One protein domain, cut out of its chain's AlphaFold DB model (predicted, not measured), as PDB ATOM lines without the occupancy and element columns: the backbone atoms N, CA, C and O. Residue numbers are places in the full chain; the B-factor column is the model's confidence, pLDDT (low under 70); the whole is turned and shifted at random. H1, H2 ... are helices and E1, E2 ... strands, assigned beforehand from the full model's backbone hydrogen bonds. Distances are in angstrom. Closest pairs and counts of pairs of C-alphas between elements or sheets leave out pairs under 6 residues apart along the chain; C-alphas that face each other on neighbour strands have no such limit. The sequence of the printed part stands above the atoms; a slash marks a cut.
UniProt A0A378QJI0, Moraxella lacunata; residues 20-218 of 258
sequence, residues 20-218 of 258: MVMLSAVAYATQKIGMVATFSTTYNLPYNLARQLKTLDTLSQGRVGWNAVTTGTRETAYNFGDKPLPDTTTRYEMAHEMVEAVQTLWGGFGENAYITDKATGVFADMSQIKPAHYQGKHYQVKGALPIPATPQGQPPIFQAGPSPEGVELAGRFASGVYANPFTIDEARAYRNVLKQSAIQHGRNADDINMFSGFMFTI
ATOM      1  N   MET A  20     203.796 146.121 184.432       94.44
ATOM      2  CA  MET A  20     204.957 145.385 183.903       94.44
ATOM      3  C   MET A  20     205.398 144.277 184.864       94.44
ATOM      4  O   MET A  20     205.559 143.125 184.454       94.44
ATOM      5  N   VAL A  21     205.555 144.605 186.149       95.25
ATOM      6  CA  VAL A  21     205.954 143.638 187.181       95.25
ATOM      7  C   VAL A  21     204.906 142.537 187.307       95.25
ATOM      8  O   VAL A  21     205.255 141.356 187.269       95.25
ATOM      9  N   MET A  22     203.622 142.896 187.369       95.12
ATOM     10  CA  MET A  22     202.538 141.919 187.472       95.12
ATOM     11  C   MET A  22     202.486 140.986 186.252       95.12
ATOM     12  O   MET A  22     202.392 139.766 186.399       95.12
ATOM     13  N   LEU A  23     202.586 141.539 185.042       96.19
ATOM     14  CA  LEU A  23     202.512 140.751 183.815       96.19
ATOM     15  C   LEU A  23     203.736 139.860 183.606       96.19
ATOM     16  O   LEU A  23     203.600 138.824 182.965       96.19
ATOM     17  N   SER A  24     204.899 140.182 184.180       95.88
ATOM     18  CA  SER A  24     206.049 139.266 184.153       95.88
ATOM     19  C   SER A  24     205.750 137.932 184.859       95.88
ATOM     20  O   SER A  24     206.093 136.866 184.341       95.88
ATOM     21  N   ALA A  25     205.017 137.968 185.979       96.06
ATOM     22  CA  ALA A  25     204.583 136.768 186.690       96.06
ATOM     23  C   ALA A  25     203.520 135.989 185.897       96.06
ATOM     24  O   ALA A  25     203.597 134.764 185.789       96.06
ATOM     25  N   VAL A  26     202.558 136.691 185.285       96.31
ATOM     26  CA  VAL A  26     201.530 136.070 184.429       96.31
ATOM     27  C   VAL A  26     202.153 135.433 183.185       96.31
ATOM     28  O   VAL A  26     201.763 134.328 182.800       96.31
ATOM     29  N   ALA A  27     203.140 136.091 182.570       96.56
ATOM     30  CA  ALA A  27     203.852 135.578 181.407       96.56
ATOM     31  C   ALA A  27     204.528 134.239 181.715       96.56
ATOM     32  O   ALA A  27     204.415 133.318 180.910       96.56
ATOM     33  N   TYR A  28     205.154 134.112 182.889       95.62
ATOM     34  CA  TYR A  28     205.759 132.862 183.349       95.62
ATOM     35  C   TYR A  28     204.716 131.780 183.670       95.62
ATOM     36  O   TYR A  28     204.905 130.612 183.337       95.62
ATOM     37  N   ALA A  29     203.595 132.159 184.287       97.50
ATOM     38  CA  ALA A  29     202.560 131.224 184.727       97.50
ATOM     39  C   ALA A  29     201.622 130.734 183.604       97.50
ATOM     40  O   ALA A  29     200.772 129.875 183.844       97.50
ATOM     41  N   THR A  30     201.724 131.274 182.385       97.44
ATOM     42  CA  THR A  30     200.799 130.979 181.278       97.44
ATOM     43  C   THR A  30     201.532 130.751 179.961       97.44
ATOM     44  O   THR A  30     202.605 131.297 179.737       97.44
ATOM     45  N   GLN A  31     200.934 129.980 179.047       95.81
ATOM     46  CA  GLN A  31     201.542 129.668 177.739       95.81
ATOM     47  C   GLN A  31     200.795 130.257 176.537       95.81
ATOM     48  O   GLN A  31     201.372 130.390 175.466       95.81
ATOM     49  N   LYS A  32     199.504 130.581 176.685       96.19
ATOM     50  CA  LYS A  32     198.624 130.940 175.554       96.19
ATOM     51  C   LYS A  32     197.903 132.274 175.714       96.19
ATOM     52  O   LYS A  32     197.305 132.762 174.764       96.19
ATOM     53  N   ILE A  33     197.915 132.848 176.913       96.62
ATOM     54  CA  ILE A  33     197.138 134.049 177.218       96.62
ATOM     55  C   ILE A  33     197.893 135.279 176.710       96.62
ATOM     56  O   ILE A  33     199.034 135.506 177.115       96.62
ATOM     57  N   GLY A  34     197.271 136.049 175.817       95.94
ATOM     58  CA  GLY A  34     197.760 137.366 175.413       95.94
ATOM     59  C   GLY A  34     197.601 138.379 176.546       95.94
ATOM     60  O   GLY A  34     196.627 138.333 177.296       95.94
ATOM     61  N   MET A  35     198.558 139.288 176.687       96.62
ATOM     62  CA  MET A  35     198.615 140.270 177.768       96.62
ATOM     63  C   MET A  35     198.792 141.660 177.178       96.62
ATOM     64  O   MET A  35     199.825 141.954 176.583       96.62
ATOM     65  N   VAL A  36     197.802 142.531 177.357       96.81
ATOM     66  CA  VAL A  36     197.881 143.919 176.895       96.81
ATOM     67  C   VAL A  36     198.124 144.826 178.092       96.81
ATOM     68  O   VAL A  36     197.266 144.974 178.962       96.81
ATOM     69  N   ALA A  37     199.304 145.433 178.141       94.38
ATOM     70  CA  ALA A  37     199.697 146.325 179.219       94.38
ATOM     71  C   ALA A  37     199.351 147.775 178.866       94.38
ATOM     72  O   ALA A  37     199.654 148.240 177.768       94.38
ATOM     73  N   THR A  38     198.739 148.509 179.795       95.38
ATOM     74  CA  THR A  38     198.469 149.940 179.600       95.38
ATOM     75  C   THR A  38     199.675 150.751 180.041       95.38
ATOM     76  O   THR A  38     200.022 150.735 181.219       95.38
ATOM     77  N   PHE A  39     200.277 151.493 179.111       95.56
ATOM     78  CA  PHE A  39     201.339 152.451 179.418       95.56
ATOM     79  C   PHE A  39     201.045 153.795 178.775       95.56
ATOM     80  O   PHE A  39     200.638 153.872 177.613       95.56
ATOM     81  N   SER A  40     201.285 154.850 179.553       94.81
ATOM     82  CA  SER A  40     201.072 156.223 179.116       94.81
ATOM     83  C   SER A  40     202.091 156.635 178.057       94.81
ATOM     84  O   SER A  40     203.293 156.439 178.243       94.81
ATOM     85  N   THR A  41     201.627 157.281 176.990       96.69
ATOM     86  CA  THR A  41     202.486 157.975 176.020       96.69
ATOM     87  C   THR A  41     202.944 159.354 176.503       96.69
ATOM     88  O   THR A  41     203.819 159.959 175.890       96.69
ATOM     89  N   THR A  42     202.361 159.865 177.594       94.75
ATOM     90  CA  THR A  42     202.619 161.214 178.125       94.75
ATOM     91  C   THR A  42     203.816 161.256 179.075       94.75
ATOM     92  O   THR A  42     204.555 162.234 179.077       94.75
ATOM     93  N   TYR A  43     204.001 160.216 179.894       93.69
ATOM     94  CA  TYR A  43     204.976 160.222 181.000       93.69
ATOM     95  C   TYR A  43     206.071 159.159 180.898       93.69
ATOM     96  O   TYR A  43     206.841 158.969 181.836       93.69
ATOM     97  N   ASN A  44     206.159 158.474 179.762       95.69
ATOM     98  CA  ASN A  44     207.265 157.571 179.471       95.69
ATOM     99  C   ASN A  44     208.253 158.215 178.501       95.69
ATOM    100  O   ASN A  44     207.938 159.186 177.821       95.69
ATOM    101  N   LEU A  45     209.450 157.634 178.423       97.12
ATOM    102  CA  LEU A  45     210.404 157.908 177.350       97.12
ATOM    103  C   LEU A  45     210.419 156.722 176.374       97.12
ATOM    104  O   LEU A  45     210.426 155.578 176.846       97.12
ATOM    105  N   PRO A  46     210.501 156.956 175.048       98.12
ATOM    106  CA  PRO A  46     210.323 155.889 174.062       98.12
ATOM    107  C   PRO A  46     211.300 154.725 174.225       98.12
ATOM    108  O   PRO A  46     210.893 153.572 174.171       98.12
ATOM    109  N   TYR A  47     212.583 155.001 174.495       98.31
ATOM    110  CA  TYR A  47     213.589 153.943 174.633       98.31
ATOM    111  C   TYR A  47     213.313 153.008 175.818       98.31
ATOM    112  O   TYR A  47     213.438 151.788 175.696       98.31
ATOM    113  N   ASN A  48     212.896 153.568 176.959       97.25
ATOM    114  CA  ASN A  48     212.580 152.779 178.148       97.25
ATOM    115  C   ASN A  48     211.348 151.910 177.912       97.25
ATOM    116  O   ASN A  48     211.398 150.711 178.181       97.25
ATOM    117  N   LEU A  49     210.290 152.504 177.356       97.81
ATOM    118  CA  LEU A  49     209.043 151.805 177.084       97.81
ATOM    119  C   LEU A  49     209.229 150.705 176.029       97.81
ATOM    120  O   LEU A  49     208.823 149.565 176.253       97.81
ATOM    121  N   ALA A  50     209.923 151.011 174.927       98.06
ATOM    122  CA  ALA A  50     210.240 150.041 173.881       98.06
ATOM    123  C   ALA A  50     211.012 148.843 174.441       98.06
ATOM    124  O   ALA A  50     210.660 147.698 174.150       98.06
ATOM    125  N   ARG A  51     212.026 149.095 175.285       97.62
ATOM    126  CA  ARG A  51     212.807 148.045 175.946       97.62
ATOM    127  C   ARG A  51     211.950 147.204 176.885       97.62
ATOM    128  O   ARG A  51     212.013 145.987 176.808       97.62
ATOM    129  N   GLN A  52     211.158 147.826 177.757       97.38
ATOM    130  CA  GLN A  52     210.314 147.105 178.715       97.38
ATOM    131  C   GLN A  52     209.319 146.180 178.007       97.38
ATOM    132  O   GLN A  52     209.262 144.988 178.308       97.38
ATOM    133  N   LEU A  53     208.593 146.710 177.021       97.62
ATOM    134  CA  LEU A  53     207.623 145.941 176.249       97.62
ATOM    135  C   LEU A  53     208.295 144.814 175.466       97.62
ATOM    136  O   LEU A  53     207.801 143.692 175.498       97.62
ATOM    137  N   LYS A  54     209.442 145.066 174.820       96.31
ATOM    138  CA  LYS A  54     210.144 144.035 174.043       96.31
ATOM    139  C   LYS A  54     210.790 142.956 174.920       96.31
ATOM    140  O   LYS A  54     210.832 141.787 174.535       96.31
ATOM    141  N   THR A  55     211.229 143.312 176.126       96.31
ATOM    142  CA  THR A  55     211.661 142.338 177.135       96.31
ATOM    143  C   THR A  55     210.508 141.420 177.524       96.31
ATOM    144  O   THR A  55     210.651 140.202 177.446       96.31
ATOM    145  N   LEU A  56     209.352 141.975 177.901       96.38
ATOM    146  CA  LEU A  56     208.193 141.162 178.274       96.38
ATOM    147  C   LEU A  56     207.681 140.333 177.086       96.38
ATOM    148  O   LEU A  56     207.288 139.181 177.250       96.38
ATOM    149  N   ASP A  57     207.738 140.892 175.880       96.44
ATOM    150  CA  ASP A  57     207.413 140.200 174.638       96.44
ATOM    151  C   ASP A  57     208.286 138.952 174.445       96.44
ATOM    152  O   ASP A  57     207.772 137.859 174.220       96.44
ATOM    153  N   THR A  58     209.598 139.088 174.650       94.50
ATOM    154  CA  THR A  58     210.553 137.971 174.600       94.50
ATOM    155  C   THR A  58     210.260 136.932 175.683       94.50
ATOM    156  O   THR A  58     210.158 135.744 175.382       94.50
ATOM    157  N   LEU A  59     210.060 137.364 176.936       94.88
ATOM    158  CA  LEU A  59     209.750 136.471 178.063       94.88
ATOM    159  C   LEU A  59     208.442 135.700 177.856       94.88
ATOM    160  O   LEU A  59     208.326 134.540 178.241       94.88
ATOM    161  N   SER A  60     207.456 136.347 177.241       96.00
ATOM    162  CA  SER A  60     206.149 135.761 176.962       96.00
ATOM    163  C   SER A  60     206.095 134.957 175.660       96.00
ATOM    164  O   SER A  60     205.074 134.318 175.417       96.00
ATOM    165  N   GLN A  61     207.168 134.948 174.862       95.12
ATOM    166  CA  GLN A  61     207.231 134.336 173.527       95.12
ATOM    167  C   GLN A  61     206.229 134.937 172.529       95.12
ATOM    168  O   GLN A  61     205.562 134.212 171.795       95.12
ATOM    169  N   GLY A  62     206.122 136.265 172.483       96.44
ATOM    170  CA  GLY A  62     205.255 136.926 171.512       96.44
ATOM    171  C   GLY A  62     203.791 136.975 171.939       96.44
ATOM    172  O   GLY A  62     202.919 136.601 171.164       96.44
ATOM    173  N   ARG A  63     203.508 137.357 173.193       97.19
ATOM    174  CA  ARG A  63     202.130 137.462 173.716       97.19
ATOM    175  C   ARG A  63     201.811 138.816 174.341       97.19
ATOM    176  O   ARG A  63     200.786 138.948 175.008       97.19
ATOM    177  N   VAL A  64     202.677 139.812 174.175       97.31
ATOM    178  CA  VAL A  64     202.493 141.142 174.769       97.31
ATOM    179  C   VAL A  64     201.921 142.104 173.751       97.31
ATOM    180  O   VAL A  64     202.436 142.187 172.644       97.31
ATOM    181  N   GLY A  65     200.921 142.878 174.157       97.69
ATOM    182  CA  GLY A  65     200.470 144.085 173.476       97.69
ATOM    183  C   GLY A  65     200.616 145.318 174.365       97.69
ATOM    184  O   GLY A  65     200.779 145.221 175.585       97.69
ATOM    185  N   TRP A  66     200.517 146.490 173.752       98.38
ATOM    186  CA  TRP A  66     200.603 147.773 174.442       98.38
ATOM    187  C   TRP A  66     199.345 148.598 174.208       98.38
ATOM    188  O   TRP A  66     199.114 149.068 173.103       98.38
ATOM    189  N   ASN A  67     198.554 148.822 175.256       97.81
ATOM    190  CA  ASN A  67     197.488 149.817 175.243       97.81
ATOM    191  C   ASN A  67     198.089 151.217 175.452       97.81
ATOM    192  O   ASN A  67     198.402 151.613 176.582       97.81
ATOM    193  N   ALA A  68     198.289 151.926 174.342       97.62
ATOM    194  CA  ALA A  68     198.861 153.261 174.266       97.62
ATOM    195  C   ALA A  68     197.796 154.305 174.610       97.62
ATOM    196  O   ALA A  68     196.905 154.609 173.815       97.62
ATOM    197  N   VAL A  69     197.882 154.858 175.820       94.12
ATOM    198  CA  VAL A  69     196.910 155.835 176.325       94.12
ATOM    199  C   VAL A  69     197.576 157.167 176.624       94.12
ATOM    200  O   VAL A  69     198.706 157.220 177.105       94.12
ATOM    201  N   THR A  70     196.857 158.261 176.400       92.00
ATOM    202  CA  THR A  70     197.241 159.566 176.940       92.00
ATOM    203  C   THR A  70     196.765 159.653 178.391       92.00
ATOM    204  O   THR A  70     195.650 159.240 178.720       92.00
ATOM    205  N   THR A  71     197.601 160.162 179.302       88.31
ATOM    206  CA  THR A  71     197.196 160.289 180.715       88.31
ATOM    207  C   THR A  71     196.013 161.246 180.828       88.31
ATOM    208  O   THR A  71     196.128 162.373 180.363       88.31
ATOM    209  N   GLY A  72     194.889 160.823 181.415       77.12
ATOM    210  CA  GLY A  72     193.639 161.602 181.426       77.12
ATOM    211  C   GLY A  72     193.357 162.422 182.690       77.12
ATOM    212  O   GLY A  72     192.471 163.270 182.670       77.12
ATOM    213  N   THR A  73     194.072 162.172 183.783       80.38
ATOM    214  CA  THR A  73     193.834 162.762 185.112       80.38
ATOM    215  C   THR A  73     194.863 163.835 185.424       80.38
ATOM    216  O   THR A  73     196.068 163.599 185.312       80.38
ATOM    217  N   ARG A  74     194.400 165.025 185.825       84.19
ATOM    218  CA  ARG A  74     195.280 166.168 186.118       84.19
ATOM    219  C   ARG A  74     196.126 165.905 187.357       84.19
ATOM    220  O   ARG A  74     197.304 166.221 187.372       84.19
ATOM    221  N   GLU A  75     195.541 165.246 188.346       84.31
ATOM    222  CA  GLU A  75     196.155 164.873 189.618       84.31
ATOM    223  C   GLU A  75     197.359 163.952 189.392       84.31
ATOM    224  O   GLU A  75     198.388 164.076 190.052       84.31
ATOM    225  N   THR A  76     197.267 163.063 188.397       85.94
ATOM    226  CA  THR A  76     198.376 162.182 188.021       85.94
ATOM    227  C   THR A  76     199.586 162.974 187.543       85.94
ATOM    228  O   THR A  76     200.702 162.574 187.858       85.94
ATOM    229  N   ALA A  77     199.390 164.096 186.843       88.31
ATOM    230  CA  ALA A  77     200.477 164.894 186.281       88.31
ATOM    231  C   ALA A  77     201.459 165.408 187.334       88.31
ATOM    232  O   ALA A  77     202.671 165.379 187.117       88.31
ATOM    233  N   TYR A  78     200.945 165.799 188.501       89.00
ATOM    234  CA  TYR A  78     201.765 166.347 189.576       89.00
ATOM    235  C   TYR A  78     202.747 165.319 190.160       89.00
ATOM    236  O   TYR A  78     203.831 165.684 190.609       89.00
ATOM    237  N   ASN A  79     202.457 164.020 190.036       90.44
ATOM    238  CA  ASN A  79     203.379 162.956 190.451       90.44
ATOM    239  C   ASN A  79     204.574 162.770 189.496       90.44
ATOM    240  O   ASN A  79     205.546 162.112 189.857       90.44
ATOM    241  N   PHE A  80     204.534 163.352 188.292       90.25
ATOM    242  CA  PHE A  80     205.591 163.250 187.274       90.25
ATOM    243  C   PHE A  80     206.420 164.537 187.158       90.25
ATOM    244  O   PHE A  80     206.874 164.913 186.076       90.25
ATOM    245  N   GLY A  81     206.643 165.201 188.296       85.50
ATOM    246  CA  GLY A  81     207.489 166.392 188.397       85.50
ATOM    247  C   GLY A  81     206.726 167.699 188.602       85.50
ATOM    248  O   GLY A  81     207.198 168.729 188.127       85.50
ATOM    249  N   ASP A  82     205.572 167.644 189.276       84.38
ATOM    250  CA  ASP A  82     204.783 168.798 189.736       84.38
ATOM    251  C   ASP A  82     204.444 169.825 188.640       84.38
ATOM    252  O   ASP A  82     204.500 171.040 188.819       84.38
ATOM    253  N   LYS A  83     204.116 169.322 187.445       88.56
ATOM    254  CA  LYS A  83     203.705 170.136 186.296       88.56
ATOM    255  C   LYS A  83     202.269 169.814 185.898       88.56
ATOM    256  O   LYS A  83     201.851 168.662 186.021       88.56
ATOM    257  N   PRO A  84     201.517 170.803 185.379       91.38
ATOM    258  CA  PRO A  84     200.180 170.546 184.870       91.38
ATOM    259  C   PRO A  84     200.226 169.560 183.698       91.38
ATOM    260  O   PRO A  84     201.187 169.513 182.926       91.38
ATOM    261  N   LEU A  85     199.153 168.784 183.559       93.31
ATOM    262  CA  LEU A  85     198.943 167.907 182.413       93.31
ATOM    263  C   LEU A  85     198.924 168.746 181.119       93.31
ATOM    264  O   LEU A  85     198.176 169.728 181.076       93.31
ATOM    265  N   PRO A  86     199.684 168.378 180.069       94.06
ATOM    266  CA  PRO A  86     199.577 169.045 178.776       94.06
ATOM    267  C   PRO A  86     198.149 168.971 178.219       94.06
ATOM    268  O   PRO A  86     197.386 168.048 178.534       94.06
ATOM    269  N   ASP A  87     197.783 169.936 177.378       94.06
ATOM    270  CA  ASP A  87     196.476 169.940 176.725       94.06
ATOM    271  C   ASP A  87     196.280 168.695 175.838       94.06
ATOM    272  O   ASP A  87     197.214 167.953 175.525       94.06
ATOM    273  N   THR A  88     195.031 168.415 175.473       92.56
ATOM    274  CA  THR A  88     194.676 167.211 174.710       92.56
ATOM    275  C   THR A  88     195.403 167.122 173.373       92.56
ATOM    276  O   THR A  88     195.915 166.047 173.064       92.56
ATOM    277  N   THR A  89     195.501 168.223 172.627       94.50
ATOM    278  CA  THR A  89     196.179 168.257 171.327       94.50
ATOM    279  C   THR A  89     197.645 167.884 171.492       94.50
ATOM    280  O   THR A  89     198.100 166.911 170.896       94.50
ATOM    281  N   THR A  90     198.352 168.561 172.399       96.00
ATOM    282  CA  THR A  90     199.757 168.275 172.714       96.00
ATOM    283  C   THR A  90     199.954 166.825 173.168       96.00
ATOM    284  O   THR A  90     200.904 166.161 172.753       96.00
ATOM    285  N   ARG A  91     199.051 166.279 173.995       96.12
ATOM    286  CA  ARG A  91     199.139 164.875 174.436       96.12
ATOM    287  C   ARG A  91     199.011 163.887 173.281       96.12
ATOM    288  O   ARG A  91     199.671 162.851 173.326       96.12
ATOM    289  N   TYR A  92     198.179 164.171 172.283       96.88
ATOM    290  CA  TYR A  92     198.072 163.316 171.105       96.88
ATOM    291  C   TYR A  92     199.254 163.499 170.150       96.88
ATOM    292  O   TYR A  92     199.771 162.484 169.698       96.88
ATOM    293  N   GLU A  93     199.780 164.715 169.947       97.31
ATOM    294  CA  GLU A  93     201.054 164.930 169.225       97.31
ATOM    295  C   GLU A  93     202.181 164.075 169.834       97.31
ATOM    296  O   GLU A  93     202.846 163.307 169.138       97.31
ATOM    297  N   MET A  94     202.321 164.117 171.164       97.88
ATOM    298  CA  MET A  94     203.244 163.251 171.902       97.88
ATOM    299  C   MET A  94     202.916 161.763 171.715       97.88
ATOM    300  O   MET A  94     203.825 160.943 171.624       97.88
ATOM    301  N   ALA A  95     201.640 161.374 171.678       98.06
ATOM    302  CA  ALA A  95     201.253 159.979 171.489       98.06
ATOM    303  C   ALA A  95     201.654 159.436 170.112       98.06
ATOM    304  O   ALA A  95     202.175 158.323 170.051       98.06
ATOM    305  N   HIS A  96     201.465 160.223 169.049       98.00
ATOM    306  CA  HIS A  96     201.914 159.868 167.704       98.00
ATOM    307  C   HIS A  96     203.427 159.636 167.689       98.00
ATOM    308  O   HIS A  96     203.869 158.539 167.348       98.00
ATOM    309  N   GLU A  97     204.217 160.603 168.166       98.44
ATOM    310  CA  GLU A  97     205.676 160.459 168.158       98.44
ATOM    311  C   GLU A  97     206.181 159.335 169.067       98.44
ATOM    312  O   GLU A  97     207.149 158.651 168.738       98.44
ATOM    313  N   MET A  98     205.534 159.114 170.217       98.69
ATOM    314  CA  MET A  98     205.881 158.012 171.116       98.69
ATOM    315  C   MET A  98     205.724 156.669 170.404       98.69
ATOM    316  O   MET A  98     206.628 155.836 170.461       98.69
ATOM    317  N   VAL A  99     204.581 156.453 169.749       98.50
ATOM    318  CA  VAL A  99     204.301 155.201 169.045       98.50
ATOM    319  C   VAL A  99     205.283 155.003 167.891       98.50
ATOM    320  O   VAL A  99     205.894 153.939 167.805       98.50
ATOM    321  N   GLU A 100     205.516 156.028 167.072       98.38
ATOM    322  CA  GLU A 100     206.474 155.956 165.964       98.38
ATOM    323  C   GLU A 100     207.902 155.670 166.442       98.38
ATOM    324  O   GLU A 100     208.573 154.789 165.900       98.38
ATOM    325  N   ALA A 101     208.374 156.367 167.478       98.50
ATOM    326  CA  ALA A 101     209.707 156.157 168.035       98.50
ATOM    327  C   ALA A 101     209.872 154.734 168.591       98.50
ATOM    328  O   ALA A 101     210.907 154.095 168.377       98.50
ATOM    329  N   VAL A 102     208.851 154.217 169.281       98.50
ATOM    330  CA  VAL A 102     208.838 152.851 169.823       98.50
ATOM    331  C   VAL A 102     208.831 151.805 168.701       98.50
ATOM    332  O   VAL A 102     209.655 150.890 168.726       98.50
ATOM    333  N   GLN A 103     207.975 151.952 167.686       97.88
ATOM    334  CA  GLN A 103     207.942 151.039 166.536       97.88
ATOM    335  C   GLN A 103     209.238 151.091 165.717       97.88
ATOM    336  O   GLN A 103     209.719 150.051 165.263       97.88
ATOM    337  N   THR A 104     209.850 152.273 165.580       97.56
ATOM    338  CA  THR A 104     211.161 152.440 164.931       97.56
ATOM    339  C   THR A 104     212.240 151.658 165.680       97.56
ATOM    340  O   THR A 104     213.027 150.940 165.067       97.56
ATOM    341  N   LEU A 105     212.253 151.735 167.016       97.88
ATOM    342  CA  LEU A 105     213.170 150.954 167.850       97.88
ATOM    343  C   LEU A 105     212.952 149.445 167.703       97.88
ATOM    344  O   LEU A 105     213.927 148.707 167.578       97.88
ATOM    345  N   TRP A 106     211.699 148.983 167.695       97.12
ATOM    346  CA  TRP A 106     211.377 147.564 167.515       97.12
ATOM    347  C   TRP A 106     211.734 147.030 166.125       97.12
ATOM    348  O   TRP A 106     212.069 145.857 166.002       97.12
ATOM    349  N   GLY A 107     211.682 147.871 165.090       94.81
ATOM    350  CA  GLY A 107     212.088 147.512 163.727       94.81
ATOM    351  C   GLY A 107     213.599 147.574 163.473       94.81
ATOM    352  O   GLY A 107     214.054 147.160 162.408       94.81
ATOM    353  N   GLY A 108     214.382 148.098 164.420       93.56
ATOM    354  CA  GLY A 108     215.813 148.355 164.242       93.56
ATOM    355  C   GLY A 108     216.730 147.145 164.436       93.56
ATOM    356  O   GLY A 108     217.920 147.245 164.149       93.56
ATOM    357  N   PHE A 109     216.228 146.011 164.927       93.75
ATOM    358  CA  PHE A 109     217.052 144.837 165.231       93.75
ATOM    359  C   PHE A 109     216.493 143.589 164.549       93.75
ATOM    360  O   PHE A 109     215.427 143.096 164.915       93.75
ATOM    361  N   GLY A 110     217.207 143.097 163.536       89.25
ATOM    362  CA  GLY A 110     216.786 141.946 162.743       89.25
ATOM    363  C   GLY A 110     216.687 140.657 163.561       89.25
ATOM    364  O   GLY A 110     217.422 140.451 164.527       89.25
ATOM    365  N   GLU A 111     215.797 139.759 163.140       89.38
ATOM    366  CA  GLU A 111     215.559 138.457 163.789       89.38
ATOM    367  C   GLU A 111     216.835 137.613 163.905       89.38
ATOM    368  O   GLU A 111     217.082 136.995 164.936       89.38
ATOM    369  N   ASN A 112     217.685 137.663 162.876       90.38
ATOM    370  CA  ASN A 112     218.935 136.904 162.794       90.38
ATOM    371  C   ASN A 112     220.170 137.745 163.153       90.38
ATOM    372  O   ASN A 112     221.289 137.389 162.796       90.38
ATOM    373  N   ALA A 113     219.984 138.885 163.826       93.12
ATOM    374  CA  ALA A 113     221.090 139.772 164.168       93.12
ATOM    375  C   ALA A 113     222.071 139.134 165.160       93.12
ATOM    376  O   ALA A 113     223.255 139.444 165.107       93.12
ATOM    377  N   TYR A 114     221.626 138.233 166.042       94.31
ATOM    378  CA  TYR A 114     222.528 137.456 166.895       94.31
ATOM    379  C   TYR A 114     223.000 136.184 166.182       94.31
ATOM    380  O   TYR A 114     222.204 135.294 165.908       94.31
ATOM    381  N   ILE A 115     224.310 136.088 165.930       95.06
ATOM    382  CA  ILE A 115     224.967 134.908 165.341       95.06
ATOM    383  C   ILE A 115     225.476 133.981 166.451       95.06
ATOM    384  O   ILE A 115     225.267 132.772 166.414       95.06
ATOM    385  N   THR A 116     226.114 134.549 167.480       94.06
ATOM    386  CA  THR A 116     226.673 133.823 168.638       94.06
ATOM    387  C   THR A 116     227.693 132.721 168.291       94.06
ATOM    388  O   THR A 116     227.752 131.682 168.953       94.06
ATOM    389  N   ASP A 117     228.542 132.945 167.282       96.38
ATOM    390  CA  ASP A 117     229.564 131.983 166.855       96.38
ATOM    391  C   ASP A 117     230.785 131.998 167.791       96.38
ATOM    392  O   ASP A 117     231.569 132.949 167.842       96.38
ATOM    393  N   LYS A 118     230.966 130.898 168.528       96.56
ATOM    394  CA  LYS A 118     232.070 130.720 169.482       96.56
ATOM    395  C   LYS A 118     233.417 130.434 168.820       96.56
ATOM    396  O   LYS A 118     234.439 130.711 169.440       96.56
ATOM    397  N   ALA A 119     233.437 129.854 167.620       97.44
ATOM    398  CA  ALA A 119     234.677 129.504 166.932       97.44
ATOM    399  C   ALA A 119     235.343 130.744 166.326       97.44
ATOM    400  O   ALA A 119     236.563 130.880 166.387       97.44
ATOM    401  N   THR A 120     234.538 131.656 165.774       96.06
ATOM    402  CA  THR A 120     235.025 132.902 165.156       96.06
ATOM    403  C   THR A 120     234.989 134.107 166.099       96.06
ATOM    404  O   THR A 120     235.638 135.114 165.824       96.06
ATOM    405  N   GLY A 121     234.247 134.027 167.211       95.88
ATOM    406  CA  GLY A 121     234.037 135.143 168.138       95.88
ATOM    407  C   GLY A 121     233.033 136.189 167.635       95.88
ATOM    408  O   GLY A 121     232.876 137.240 168.259       95.88
ATOM    409  N   VAL A 122     232.344 135.926 166.521       96.81
ATOM    410  CA  VAL A 122     231.345 136.835 165.949       96.81
ATOM    411  C   VAL A 122     230.023 136.695 166.702       96.81
ATOM    412  O   VAL A 122     229.310 135.697 166.588       96.81
ATOM    413  N   PHE A 123     229.668 137.722 167.476       96.12
ATOM    414  CA  PHE A 123     228.441 137.710 168.274       96.12
ATOM    415  C   PHE A 123     227.195 138.127 167.480       96.12
ATOM    416  O   PHE A 123     226.133 137.533 167.665       96.12
ATOM    417  N   ALA A 124     227.311 139.124 166.599       96.19
ATOM    418  CA  ALA A 124     226.176 139.700 165.887       96.19
ATOM    419  C   ALA A 124     226.523 140.146 164.459       96.19
ATOM    420  O   ALA A 124     227.645 140.581 164.197       96.19
ATOM    421  N   ASP A 125     225.538 140.081 163.562       95.75
ATOM    422  CA  ASP A 125     225.592 140.672 162.226       95.75
ATOM    423  C   ASP A 125     225.210 142.154 162.296       95.75
ATOM    424  O   ASP A 125     224.040 142.518 162.432       95.75
ATOM    425  N   MET A 126     226.203 143.033 162.167       95.31
ATOM    426  CA  MET A 126     225.978 144.479 162.205       95.31
ATOM    427  C   MET A 126     225.138 144.994 161.025       95.31
ATOM    428  O   MET A 126     224.550 146.066 161.142       95.31
ATOM    429  N   SER A 127     225.024 144.250 159.918       95.50
ATOM    430  CA  SER A 127     224.152 144.623 158.794       95.50
ATOM    431  C   SER A 127     222.657 144.489 159.126       95.50
ATOM    432  O   SER A 127     221.822 145.148 158.504       95.50
ATOM    433  N   GLN A 128     222.322 143.692 160.148       94.62
ATOM    434  CA  GLN A 128     220.959 143.480 160.650       94.62
ATOM    435  C   GLN A 128     220.566 144.473 161.757       94.62
ATOM    436  O   GLN A 128     219.458 144.394 162.288       94.62
ATOM    437  N   ILE A 129     221.457 145.396 162.131       95.50
ATOM    438  CA  ILE A 129     221.251 146.326 163.244       95.50
ATOM    439  C   ILE A 129     221.220 147.754 162.705       95.50
ATOM    440  O   ILE A 129     222.221 148.298 162.245       95.50
ATOM    441  N   LYS A 130     220.052 148.384 162.804       96.00
ATOM    442  CA  LYS A 130     219.789 149.755 162.373       96.00
ATOM    443  C   LYS A 130     219.438 150.608 163.593       96.00
ATOM    444  O   LYS A 130     218.409 150.370 164.229       96.00
ATOM    445  N   PRO A 131     220.269 151.598 163.960       96.31
ATOM    446  CA  PRO A 131     219.897 152.556 164.993       96.31
ATOM    447  C   PRO A 131     218.653 153.347 164.572       96.31
ATOM    448  O   PRO A 131     218.471 153.625 163.388       96.31
ATOM    449  N   ALA A 132     217.812 153.724 165.539       96.62
ATOM    450  CA  ALA A 132     216.526 154.350 165.243       96.62
ATOM    451  C   ALA A 132     216.667 155.718 164.559       96.62
ATOM    452  O   ALA A 132     215.889 156.036 163.667       96.62
ATOM    453  N   HIS A 133     217.640 156.533 164.991       97.25
ATOM    454  CA  HIS A 133     217.834 157.915 164.523       97.25
ATOM    455  C   HIS A 133     216.541 158.763 164.463       97.25
ATOM    456  O   HIS A 133     216.448 159.696 163.666       97.25
ATOM    457  N   TYR A 134     215.566 158.469 165.329       98.19
ATOM    458  CA  TYR A 134     214.276 159.149 165.384       98.19
ATOM    459  C   TYR A 134     214.450 160.575 165.914       98.19
ATOM    460  O   TYR A 134     215.071 160.776 166.963       98.19
ATOM    461  N   GLN A 135     213.907 161.556 165.193       98.00
ATOM    462  CA  GLN A 135     213.977 162.982 165.519       98.00
ATOM    463  C   GLN A 135     212.598 163.618 165.334       98.00
ATOM    464  O   GLN A 135     212.273 164.104 164.253       98.00
ATOM    465  N   GLY A 136     211.794 163.585 166.391       97.44
ATOM    466  CA  GLY A 136     210.517 164.283 166.485       97.44
ATOM    467  C   GLY A 136     210.626 165.603 167.254       97.44
ATOM    468  O   GLY A 136     211.678 165.961 167.795       97.44
ATOM    469  N   LYS A 137     209.510 166.327 167.317       98.00
ATOM    470  CA  LYS A 137     209.311 167.554 168.098       98.00
ATOM    471  C   LYS A 137     209.404 167.290 169.602       98.00
ATOM    472  O   LYS A 137     209.968 168.106 170.330       98.00
ATOM    473  N   HIS A 138     208.848 166.175 170.067       97.62
ATOM    474  CA  HIS A 138     208.771 165.797 171.477       97.62
ATOM    475  C   HIS A 138     209.852 164.794 171.872       97.62
ATOM    476  O   HIS A 138     210.362 164.868 172.994       97.62
ATOM    477  N   TYR A 139     210.226 163.875 170.976       97.81
ATOM    478  CA  TYR A 139     211.175 162.809 171.301       97.81
ATOM    479  C   TYR A 139     212.307 162.650 170.293       97.81
ATOM    480  O   TYR A 139     212.125 162.730 169.083       97.81
ATOM    481  N   GLN A 140     213.494 162.338 170.810       97.62
ATOM    482  CA  GLN A 140     214.677 162.032 170.012       97.62
ATOM    483  C   GLN A 140     215.314 160.742 170.523       97.62
ATOM    484  O   GLN A 140     215.589 160.606 171.717       97.62
ATOM    485  N   VAL A 141     215.565 159.789 169.623       97.69
ATOM    486  CA  VAL A 141     216.194 158.508 169.958       97.69
ATOM    487  C   VAL A 141     217.238 158.140 168.916       97.69
ATOM    488  O   VAL A 141     216.930 157.894 167.756       97.69
ATOM    489  N   LYS A 142     218.500 158.055 169.343       96.94
ATOM    490  CA  LYS A 142     219.625 157.783 168.440       96.94
ATOM    491  C   LYS A 142     219.922 156.293 168.256       96.94
ATOM    492  O   LYS A 142     220.249 155.876 167.152       96.94
ATOM    493  N   GLY A 143     219.898 155.524 169.343       94.38
ATOM    494  CA  GLY A 143     220.466 154.173 169.394       94.38
ATOM    495  C   GLY A 143     219.589 153.081 168.784       94.38
ATOM    496  O   GLY A 143     218.437 153.309 168.422       94.38
ATOM    497  N   ALA A 144     220.151 151.875 168.705       95.06
ATOM    498  CA  ALA A 144     219.405 150.647 168.441       95.06
ATOM    499  C   ALA A 144     218.865 150.045 169.751       95.06
ATOM    500  O   ALA A 144     219.412 150.283 170.837       95.06
ATOM    501  N   LEU A 145     217.811 149.238 169.645       96.56
ATOM    502  CA  LEU A 145     217.322 148.397 170.733       96.56
ATOM    503  C   LEU A 145     217.816 146.960 170.498       96.56
ATOM    504  O   LEU A 145     217.315 146.314 169.586       96.56
ATOM    505  N   PRO A 146     218.786 146.444 171.273       94.75
ATOM    506  CA  PRO A 146     219.381 145.131 171.035       94.75
ATOM    507  C   PRO A 146     218.492 144.004 171.581       94.75
ATOM    508  O   PRO A 146     218.875 143.290 172.501       94.75
ATOM    509  N   ILE A 147     217.262 143.906 171.076       94.81
ATOM    510  CA  ILE A 147     216.320 142.836 171.404       94.81
ATOM    511  C   ILE A 147     215.661 142.398 170.088       94.81
ATOM    512  O   ILE A 147     214.967 143.215 169.480       94.81
ATOM    513  N   PRO A 148     215.876 141.151 169.630       89.56
ATOM    514  CA  PRO A 148     215.345 140.676 168.359       89.56
ATOM    515  C   PRO A 148     213.824 140.600 168.364       89.56
ATOM    516  O   PRO A 148     213.168 140.563 169.412       89.56
ATOM    517  N   ALA A 149     213.251 140.582 167.162       88.19
ATOM    518  CA  ALA A 149     211.832 140.339 167.008       88.19
ATOM    519  C   ALA A 149     211.452 138.933 167.511       88.19
ATOM    520  O   ALA A 149     212.245 137.993 167.496       88.19
ATOM    521  N   THR A 150     210.226 138.822 168.012       90.00
ATOM    522  CA  THR A 150     209.598 137.548 168.384       90.00
ATOM    523  C   THR A 150     208.743 137.094 167.194       90.00
ATOM    524  O   THR A 150     208.575 137.879 166.260       90.00
ATOM    525  N   PRO A 151     208.133 135.892 167.196       87.38
ATOM    526  CA  PRO A 151     207.282 135.461 166.080       87.38
ATOM    527  C   PRO A 151     206.106 136.396 165.749       87.38
ATOM    528  O   PRO A 151     205.596 136.349 164.635       87.38
ATOM    529  N   GLN A 152     205.673 137.256 166.683       91.25
ATOM    530  CA  GLN A 152     204.647 138.276 166.415       91.25
ATOM    531  C   GLN A 152     205.205 139.567 165.780       91.25
ATOM    532  O   GLN A 152     204.454 140.504 165.519       91.25
ATOM    533  N   GLY A 153     206.517 139.653 165.546       92.31
ATOM    534  CA  GLY A 153     207.184 140.849 165.046       92.31
ATOM    535  C   GLY A 153     207.230 141.947 166.108       92.31
ATOM    536  O   GLY A 153     208.075 141.932 167.013       92.31
ATOM    537  N   GLN A 154     206.318 142.909 165.997       94.94
ATOM    538  CA  GLN A 154     206.160 144.000 166.958       94.94
ATOM    539  C   GLN A 154     204.947 143.750 167.862       94.94
ATOM    540  O   GLN A 154     203.920 143.288 167.365       94.94
ATOM    541  N   PRO A 155     205.021 144.089 169.163       97.00
ATOM    542  CA  PRO A 155     203.854 144.064 170.038       97.00
ATOM    543  C   PRO A 155     202.651 144.806 169.430       97.00
ATOM    544  O   PRO A 155     202.806 145.975 169.063       97.00
ATOM    545  N   PRO A 156     201.457 144.183 169.329       97.50
ATOM    546  CA  PRO A 156     200.268 144.860 168.834       97.50
ATOM    547  C   PRO A 156     199.927 146.062 169.709       97.50
ATOM    548  O   PRO A 156     199.953 145.995 170.945       97.50
ATOM    549  N   ILE A 157     199.576 147.159 169.050       98.38
ATOM    550  CA  ILE A 157     199.230 148.410 169.715       98.38
ATOM    551  C   ILE A 157     197.718 148.465 169.888       98.38
ATOM    552  O   ILE A 157     196.950 148.248 168.953       98.38
ATOM    553  N   PHE A 158     197.296 148.744 171.108       98.38
ATOM    554  CA  PHE A 158     195.916 148.944 171.496       98.38
ATOM    555  C   PHE A 158     195.679 150.413 171.828       98.38
ATOM    556  O   PHE A 158     196.597 151.133 172.224       98.38
ATOM    557  N   GLN A 159     194.437 150.850 171.675       96.00
ATOM    558  CA  GLN A 159     193.995 152.204 171.985       96.00
ATOM    559  C   GLN A 159     192.589 152.142 172.614       96.00
ATOM    560  O   GLN A 159     191.873 151.157 172.432       96.00
ATOM    561  N   ALA A 160     192.196 153.152 173.400       92.06
ATOM    562  CA  ALA A 160     190.886 153.175 174.074       92.06
ATOM    563  C   ALA A 160     190.201 154.561 174.135       92.06
ATOM    564  O   ALA A 160     189.301 154.788 174.943       92.06
ATOM    565  N   GLY A 161     190.663 155.530 173.347       84.69
ATOM    566  CA  GLY A 161     190.187 156.915 173.343       84.69
ATOM    567  C   GLY A 161     189.195 157.175 172.201       84.69
ATOM    568  O   GLY A 161     189.597 157.081 171.041       84.69
ATOM    569  N   PRO A 162     187.938 157.564 172.489       86.94
ATOM    570  CA  PRO A 162     186.911 157.767 171.465       86.94
ATOM    571  C   PRO A 162     186.955 159.149 170.788       86.94
ATOM    572  O   PRO A 162     186.133 159.412 169.915       86.94
ATOM    573  N   SER A 163     187.863 160.049 171.196       92.12
ATOM    574  CA  SER A 163     187.969 161.392 170.606       92.12
ATOM    575  C   SER A 163     188.454 161.335 169.149       92.12
ATOM    576  O   SER A 163     189.069 160.337 168.767       92.12
ATOM    577  N   PRO A 164     188.229 162.383 168.333       95.12
ATOM    578  CA  PRO A 164     188.725 162.430 166.955       95.12
ATOM    579  C   PRO A 164     190.233 162.155 166.836       95.12
ATOM    580  O   PRO A 164     190.646 161.370 165.989       95.12
ATOM    581  N   GLU A 165     191.043 162.711 167.738       95.25
ATOM    582  CA  GLU A 165     192.493 162.479 167.792       95.25
ATOM    583  C   GLU A 165     192.819 161.036 168.203       95.25
ATOM    584  O   GLU A 165     193.769 160.426 167.716       95.25
ATOM    585  N   GLY A 166     191.997 160.448 169.079       95.75
ATOM    586  CA  GLY A 166     192.104 159.042 169.454       95.75
ATOM    587  C   GLY A 166     191.799 158.099 168.294       95.75
ATOM    588  O   GLY A 166     192.519 157.119 168.101       95.75
ATOM    589  N   VAL A 167     190.779 158.422 167.497       96.94
ATOM    590  CA  VAL A 167     190.451 157.715 166.255       96.94
ATOM    591  C   VAL A 167     191.588 157.841 165.250       96.94
ATOM    592  O   VAL A 167     191.961 156.831 164.663       96.94
ATOM    593  N   GLU A 168     192.171 159.029 165.079       97.25
ATOM    594  CA  GLU A 168     193.317 159.225 164.184       97.25
ATOM    595  C   GLU A 168     194.524 158.377 164.615       97.25
ATOM    596  O   GLU A 168     195.100 157.647 163.803       97.25
ATOM    597  N   LEU A 169     194.879 158.414 165.904       97.75
ATOM    598  CA  LEU A 169     195.952 157.592 166.467       97.75
ATOM    599  C   LEU A 169     195.690 156.096 166.239       97.75
ATOM    600  O   LEU A 169     196.595 155.354 165.849       97.75
ATOM    601  N   ALA A 170     194.449 155.649 166.447       97.88
ATOM    602  CA  ALA A 170     194.055 154.268 166.201       97.88
ATOM    603  C   ALA A 170     194.164 153.897 164.715       97.88
ATOM    604  O   ALA A 170     194.749 152.864 164.387       97.88
ATOM    605  N   GLY A 171     193.668 154.759 163.825       98.12
ATOM    606  CA  GLY A 171     193.764 154.605 162.376       98.12
ATOM    607  C   GLY A 171     195.197 154.372 161.920       98.12
ATOM    608  O   GLY A 171     195.457 153.429 161.176       98.12
ATOM    609  N   ARG A 172     196.145 155.156 162.438       97.88
ATOM    610  CA  ARG A 172     197.569 155.046 162.092       97.88
ATOM    611  C   ARG A 172     198.250 153.796 162.643       97.88
ATOM    612  O   ARG A 172     199.024 153.184 161.915       97.88
ATOM    613  N   PHE A 173     197.978 153.410 163.891       98.12
ATOM    614  CA  PHE A 173     198.856 152.458 164.591       98.12
ATOM    615  C   PHE A 173     198.169 151.263 165.246       98.12
ATOM    616  O   PHE A 173     198.818 150.241 165.467       98.12
ATOM    617  N   ALA A 174     196.888 151.361 165.607       98.12
ATOM    618  CA  ALA A 174     196.267 150.343 166.445       98.12
ATOM    619  C   ALA A 174     196.022 149.042 165.673       98.12
ATOM    620  O   ALA A 174     195.520 149.057 164.552       98.12
ATOM    621  N   SER A 175     196.328 147.913 166.302       97.81
ATOM    622  CA  SER A 175     195.825 146.581 165.948       97.81
ATOM    623  C   SER A 175     194.495 146.283 166.655       97.81
ATOM    624  O   SER A 175     193.696 145.470 166.188       97.81
ATOM    625  N   GLY A 176     194.251 146.934 167.799       97.81
ATOM    626  CA  GLY A 176     193.050 146.756 168.606       97.81
ATOM    627  C   GLY A 176     192.538 148.060 169.213       97.81
ATOM    628  O   GLY A 176     193.320 148.901 169.643       97.81
ATOM    629  N   VAL A 177     191.223 148.232 169.291       98.06
ATOM    630  CA  VAL A 177     190.599 149.369 169.978       98.06
ATOM    631  C   VAL A 177     189.600 148.855 170.997       98.06
ATOM    632  O   VAL A 177     188.661 148.152 170.632       98.06
ATOM    633  N   TYR A 178     189.788 149.208 172.265       96.12
ATOM    634  CA  TYR A 178     188.799 148.950 173.306       96.12
ATOM    635  C   TYR A 178     187.751 150.068 173.313       96.12
ATOM    636  O   TYR A 178     188.086 151.244 173.445       96.12
ATOM    637  N   ALA A 179     186.480 149.700 173.175       93.31
ATOM    638  CA  ALA A 179     185.361 150.622 173.042       93.31
ATOM    639  C   ALA A 179     184.236 150.269 174.023       93.31
ATOM    640  O   ALA A 179     184.010 149.101 174.326       93.31
ATOM    641  N   ASN A 180     183.469 151.270 174.456       90.69
ATOM    642  CA  ASN A 180     182.288 151.080 175.305       90.69
ATOM    643  C   ASN A 180     181.030 151.675 174.636       90.69
ATOM    644  O   ASN A 180     180.495 152.659 175.143       90.69
ATOM    645  N   PRO A 181     180.588 151.157 173.474       89.94
ATOM    646  CA  PRO A 181     179.320 151.579 172.879       89.94
ATOM    647  C   PRO A 181     178.139 151.106 173.741       89.94
ATOM    648  O   PRO A 181     178.198 150.017 174.317       89.94
ATOM    649  N   PHE A 182     177.054 151.882 173.799       86.38
ATOM    650  CA  PHE A 182     175.856 151.523 174.568       86.38
ATOM    651  C   PHE A 182     174.859 150.702 173.753       86.38
ATOM    652  O   PHE A 182     174.084 149.928 174.316       86.38
ATOM    653  N   THR A 183     174.886 150.838 172.425       89.75
ATOM    654  CA  THR A 183     174.008 150.096 171.512       89.75
ATOM    655  C   THR A 183     174.793 149.371 170.419       89.75
ATOM    656  O   THR A 183     175.938 149.703 170.104       89.75
ATOM    657  N   ILE A 184     174.161 148.367 169.801       92.94
ATOM    658  CA  ILE A 184     174.737 147.655 168.647       92.94
ATOM    659  C   ILE A 184     174.975 148.619 167.476       92.94
ATOM    660  O   ILE A 184     175.974 148.489 166.768       92.94
ATOM    661  N   ASP A 185     174.086 149.590 167.272       95.81
ATOM    662  CA  ASP A 185     174.202 150.536 166.162       95.81
ATOM    663  C   ASP A 185     175.323 151.552 166.396       95.81
ATOM    664  O   ASP A 185     176.110 151.798 165.481       95.81
ATOM    665  N   GLU A 186     175.500 152.038 167.629       92.81
ATOM    666  CA  GLU A 186     176.686 152.816 168.015       92.81
ATOM    667  C   GLU A 186     177.976 152.017 167.814       92.81
ATOM    668  O   GLU A 186     178.946 152.532 167.259       92.81
ATOM    669  N   ALA A 187     177.987 150.738 168.207       94.19
ATOM    670  CA  ALA A 187     179.139 149.863 168.016       94.19
ATOM    671  C   ALA A 187     179.494 149.717 166.526       94.19
ATOM    672  O   ALA A 187     180.661 149.820 166.141       94.19
ATOM    673  N   ARG A 188     178.490 149.516 165.663       96.44
ATOM    674  CA  ARG A 188     178.670 149.439 164.203       96.44
ATOM    675  C   ARG A 188     179.173 150.758 163.624       96.44
ATOM    676  O   ARG A 188     180.101 150.741 162.814       96.44
ATOM    677  N   ALA A 189     178.592 151.880 164.042       96.12
ATOM    678  CA  ALA A 189     178.996 153.207 163.594       96.12
ATOM    679  C   ALA A 189     180.452 153.503 163.979       96.12
ATOM    680  O   ALA A 189     181.252 153.870 163.118       96.12
ATOM    681  N   TYR A 190     180.828 153.252 165.235       96.31
ATOM    682  CA  TYR A 190     182.189 153.486 165.709       96.31
ATOM    683  C   TYR A 190     183.209 152.567 165.026       96.31
ATOM    684  O   TYR A 190     184.256 153.032 164.574       96.31
ATOM    685  N   ARG A 191     182.875 151.284 164.823       96.81
ATOM    686  CA  ARG A 191     183.708 150.371 164.026       96.81
ATOM    687  C   ARG A 191     183.955 150.915 162.618       96.81
ATOM    688  O   ARG A 191     185.078 150.834 162.129       96.81
ATOM    689  N   ASN A 192     182.935 151.468 161.962       97.62
ATOM    690  CA  ASN A 192     183.092 152.046 160.627       97.62
ATOM    691  C   ASN A 192     184.010 153.273 160.641       97.62
ATOM    692  O   ASN A 192     184.840 153.403 159.746       97.62
ATOM    693  N   VAL A 193     183.917 154.128 161.661       97.62
ATOM    694  CA  VAL A 193     184.819 155.280 161.831       97.62
ATOM    695  C   VAL A 193     186.280 154.825 161.945       97.62
ATOM    696  O   VAL A 193     187.135 155.346 161.232       97.62
ATOM    697  N   LEU A 194     186.564 153.803 162.762       98.25
ATOM    698  CA  LEU A 194     187.912 153.235 162.894       98.25
ATOM    699  C   LEU A 194     188.435 152.679 161.562       98.25
ATOM    700  O   LEU A 194     189.566 152.961 161.170       98.25
ATOM    701  N   LYS A 195     187.589 151.942 160.832       98.19
ATOM    702  CA  LYS A 195     187.921 151.408 159.504       98.19
ATOM    703  C   LYS A 195     188.268 152.502 158.501       98.19
ATOM    704  O   LYS A 195     189.250 152.373 157.776       98.19
ATOM    705  N   GLN A 196     187.476 153.572 158.461       98.44
ATOM    706  CA  GLN A 196     187.746 154.703 157.574       98.44
ATOM    707  C   GLN A 196     189.045 155.411 157.950       98.44
ATOM    708  O   GLN A 196     189.829 155.744 157.067       98.44
ATOM    709  N   SER A 197     189.319 155.572 159.247       98.25
ATOM    710  CA  SER A 197     190.585 156.146 159.699       98.25
ATOM    711  C   SER A 197     191.789 155.285 159.294       98.25
ATOM    712  O   SER A 197     192.790 155.828 158.839       98.25
ATOM    713  N   ALA A 198     191.691 153.952 159.366       98.56
ATOM    714  CA  ALA A 198     192.746 153.058 158.875       98.56
ATOM    715  C   ALA A 198     193.019 153.262 157.373       98.56
ATOM    716  O   ALA A 198     194.165 153.469 156.973       98.56
ATOM    717  N   ILE A 199     191.960 153.290 156.553       98.56
ATOM    718  CA  ILE A 199     192.060 153.505 155.099       98.56
ATOM    719  C   ILE A 199     192.706 154.860 154.783       98.56
ATOM    720  O   ILE A 199     193.588 154.935 153.929       98.56
ATOM    721  N   GLN A 200     192.306 155.927 155.482       98.38
ATOM    722  CA  GLN A 200     192.868 157.274 155.304       98.38
ATOM    723  C   GLN A 200     194.382 157.326 155.554       98.38
ATOM    724  O   GLN A 200     195.071 158.151 154.961       98.38
ATOM    725  N   HIS A 201     194.902 156.420 156.383       97.94
ATOM    726  CA  HIS A 201     196.326 156.295 156.690       97.94
ATOM    727  C   HIS A 201     197.018 155.162 155.917       97.94
ATOM    728  O   HIS A 201     198.110 154.739 156.286       97.94
ATOM    729  N   GLY A 202     196.401 154.669 154.837       98.19
ATOM    730  CA  GLY A 202     196.994 153.670 153.945       98.19
ATOM    731  C   GLY A 202     197.037 152.248 154.509       98.19
ATOM    732  O   GLY A 202     197.756 151.407 153.971       98.19
ATOM    733  N   ARG A 203     196.286 151.967 155.581       98.25
ATOM    734  CA  ARG A 203     196.175 150.637 156.196       98.25
ATOM    735  C   ARG A 203     194.934 149.897 155.713       98.25
ATOM    736  O   ARG A 203     193.992 150.499 155.192       98.25
ATOM    737  N   ASN A 204     194.914 148.580 155.903       98.25
ATOM    738  CA  ASN A 204     193.716 147.802 155.625       98.25
ATOM    739  C   ASN A 204     192.668 148.088 156.712       98.25
ATOM    740  O   ASN A 204     192.974 148.153 157.902       98.25
ATOM    741  N   ALA A 205     191.407 148.238 156.310       97.19
ATOM    742  CA  ALA A 205     190.290 148.426 157.230       97.19
ATOM    743  C   ALA A 205     190.172 147.293 158.264       97.19
ATOM    744  O   ALA A 205     189.675 147.517 159.366       97.19
ATOM    745  N   ASP A 206     190.599 146.079 157.915       96.94
ATOM    746  CA  ASP A 206     190.558 144.923 158.812       96.94
ATOM    747  C   ASP A 206     191.805 144.791 159.708       96.94
ATOM    748  O   ASP A 206     191.854 143.890 160.543       96.94
ATOM    749  N   ASP A 207     192.769 145.718 159.624       96.88
ATOM    750  CA  ASP A 207     193.929 145.742 160.530       96.88
ATOM    751  C   ASP A 207     193.566 146.206 161.954       96.88
ATOM    752  O   ASP A 207     194.385 146.082 162.865       96.88
ATOM    753  N   ILE A 208     192.361 146.758 162.157       97.81
ATOM    754  CA  ILE A 208     191.872 147.225 163.461       97.81
ATOM    755  C   ILE A 208     190.725 146.338 163.948       97.81
ATOM    756  O   ILE A 208     189.613 146.370 163.415       97.81
ATOM    757  N   ASN A 209     190.965 145.618 165.045       96.88
ATOM    758  CA  ASN A 209     189.926 144.880 165.755       96.88
ATOM    759  C   ASN A 209     189.299 145.736 166.860       96.88
ATOM    760  O   ASN A 209     189.983 146.189 167.774       96.88
ATOM    761  N   MET A 210     187.982 145.944 166.809       96.75
ATOM    762  CA  MET A 210     187.255 146.635 167.875       96.75
ATOM    763  C   MET A 210     186.783 145.631 168.933       96.75
ATOM    764  O   MET A 210     186.082 144.673 168.613       96.75
ATOM    765  N   PHE A 211     187.128 145.887 170.190       95.44
ATOM    766  CA  PHE A 211     186.737 145.106 171.358       95.44
ATOM    767  C   PHE A 211     185.740 145.910 172.186       95.44
ATOM    768  O   PHE A 211     186.101 146.927 172.776       95.44
ATOM    769  N   SER A 212     184.487 145.465 172.231       92.44
ATOM    770  CA  SER A 212     183.468 146.089 173.078       92.44
ATOM    771  C   SER A 212     183.556 145.575 174.513       92.44
ATOM    772  O   SER A 212     183.611 144.366 174.744       92.44
ATOM    773  N   GLY A 213     183.559 146.495 175.474       87.38
ATOM    774  CA  GLY A 213     183.455 146.181 176.892       87.38
ATOM    775  C   GLY A 213     182.069 145.671 177.261       87.38
ATOM    776  O   GLY A 213     181.066 146.302 176.935       87.38
ATOM    777  N   PHE A 214     182.011 144.557 177.989       84.44
ATOM    778  CA  PHE A 214     180.767 144.023 178.533       84.44
ATOM    779  C   PHE A 214     180.950 143.625 179.994       84.44
ATOM    780  O   PHE A 214     181.986 143.084 180.381       84.44
ATOM    781  N   MET A 215     179.916 143.857 180.799       84.88
ATOM    782  CA  MET A 215     179.832 143.373 182.172       84.88
ATOM    783  C   MET A 215     178.647 142.424 182.274       84.88
ATOM    784  O   MET A 215     177.502 142.829 182.068       84.88
ATOM    785  N   PHE A 216     178.925 141.165 182.595       87.12
ATOM    786  CA  PHE A 216     177.908 140.129 182.707       87.12
ATOM    787  C   PHE A 216     177.737 139.702 184.159       87.12
ATOM    788  O   PHE A 216     178.704 139.612 184.915       87.12
ATOM    789  N   THR A 217     176.504 139.369 184.523       92.25
ATOM    790  CA  THR A 217     176.228 138.538 185.691       92.25
ATOM    791  C   THR A 217     175.643 137.234 185.179       92.25
ATOM    792  O   THR A 217     174.686 137.249 184.412       92.25
ATOM    793  N   ILE A 218     176.266 136.121 185.551       94.50
ATOM    794  CA  ILE A 218     175.930 134.787 185.048       94.50
ATOM    795  C   ILE A 218     175.294 134.000 186.195       94.50
ATOM    796  O   ILE A 218     175.777 134.089 187.327       94.50
TER     797      ILE A 218
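What this domain is: This is residues 20 to 218 of the 258 residues of a protein of Moraxella lacunata (UniProt A0A378QJI0). A strongly twisted, curled sheet of five parallel strands has helices H1, H2, H4, H5 and H6 along one face, two layers in all. A long loop, residues 108 to 156, reaches away past H2 and H4, with Ala 119 at its far end, and the small helix H3 lies off the sheet. The printed part has 199 residues, with six named helices and five named strands in the order H1 E1 H2 E2 H3 H4 E3 H5 E4 H6 E5; the class is mixed. It is compact, with a radius of gyration of the C-alphas of 18.4 A and spans of 64 by 43 by 35 A.

Where its parts are: H1, residues 20 to 29, begins with C-alpha 20 at (204.957, 145.385, 183.903). E1, residues 35 to 40, is 16.2 A long, H2, residues 46 to 60, 20.8 A, and E2, residues 64 to 69, 15.8 A. H3 is residues 74 to 78; H4, residues 88 to 107, is 28.5 A long. E3, residues 157 to 159, H5, residues 164 to 173, and E4, residues 176 to 179, follow. H6, residues 184 to 200, is 24.5 A long, and E5, residues 209 to 212, ends with C-alpha 212 at (183.468, 146.089, 173.078).

How they stand to each other: The sheet runs E1 E2 E3 E4 E5, with edge strands E1 and E5. N 65 and O 35 are 2.8 A apart between E1 and E2, N 158 and O 66 2.7 A between E2 and E3, N 178 and O 159 2.9 A between E3 and E4, and N 177 and O 209 2.8 A between E4 and E5, within hydrogen-bond range. Four strand-helix-strand units, two parallel neighbour strands with helices between, have right-handed crossovers: E1 H2 E2, E2 H3 H4 E3, E3 H5 E4 and E4 H6 E5. H1 and H2 touch at a shallow tilt of 14 degrees, closest at the C-alphas of Ala 27 and Ser 60, 5.0 A. H4 touches H2 with residues 98 to 106 alone, at a steep tilt of 53 degrees, closest at the C-alphas of Ala 50 and Val 102, 5.1 A. H4 and H5 touch at a shallow tilt of 5 degrees, with the C-alphas of His 96 and Leu 169 closest, 6.5 A. H6 touches H5 with residues 193 to 200 alone, at a steep tilt of 59 degrees; the C-alphas of Gly 171 and Ala 198 are closest, 4.0 A. H3 is not on the sheet and touches no helix. Every O i to N i+4 pair is within hydrogen-bond range in H2, H4, H5 and H6; H1 has 5 of 6, and H3 0 of 1 but 2 of 2 O i to N i+3 pairs.

The domain as a whole: The C-alphas of Ala 119 and Thr 183 are the two farthest apart, 64.2 A. The printed part has no cut. The link from H4 to E3 is long, 49 residues, and within it residues 134 to 135 pair antiparallel with residues 140 to 141. The mean pLDDT of the printed part is 94.9, and no printed residue is under 70.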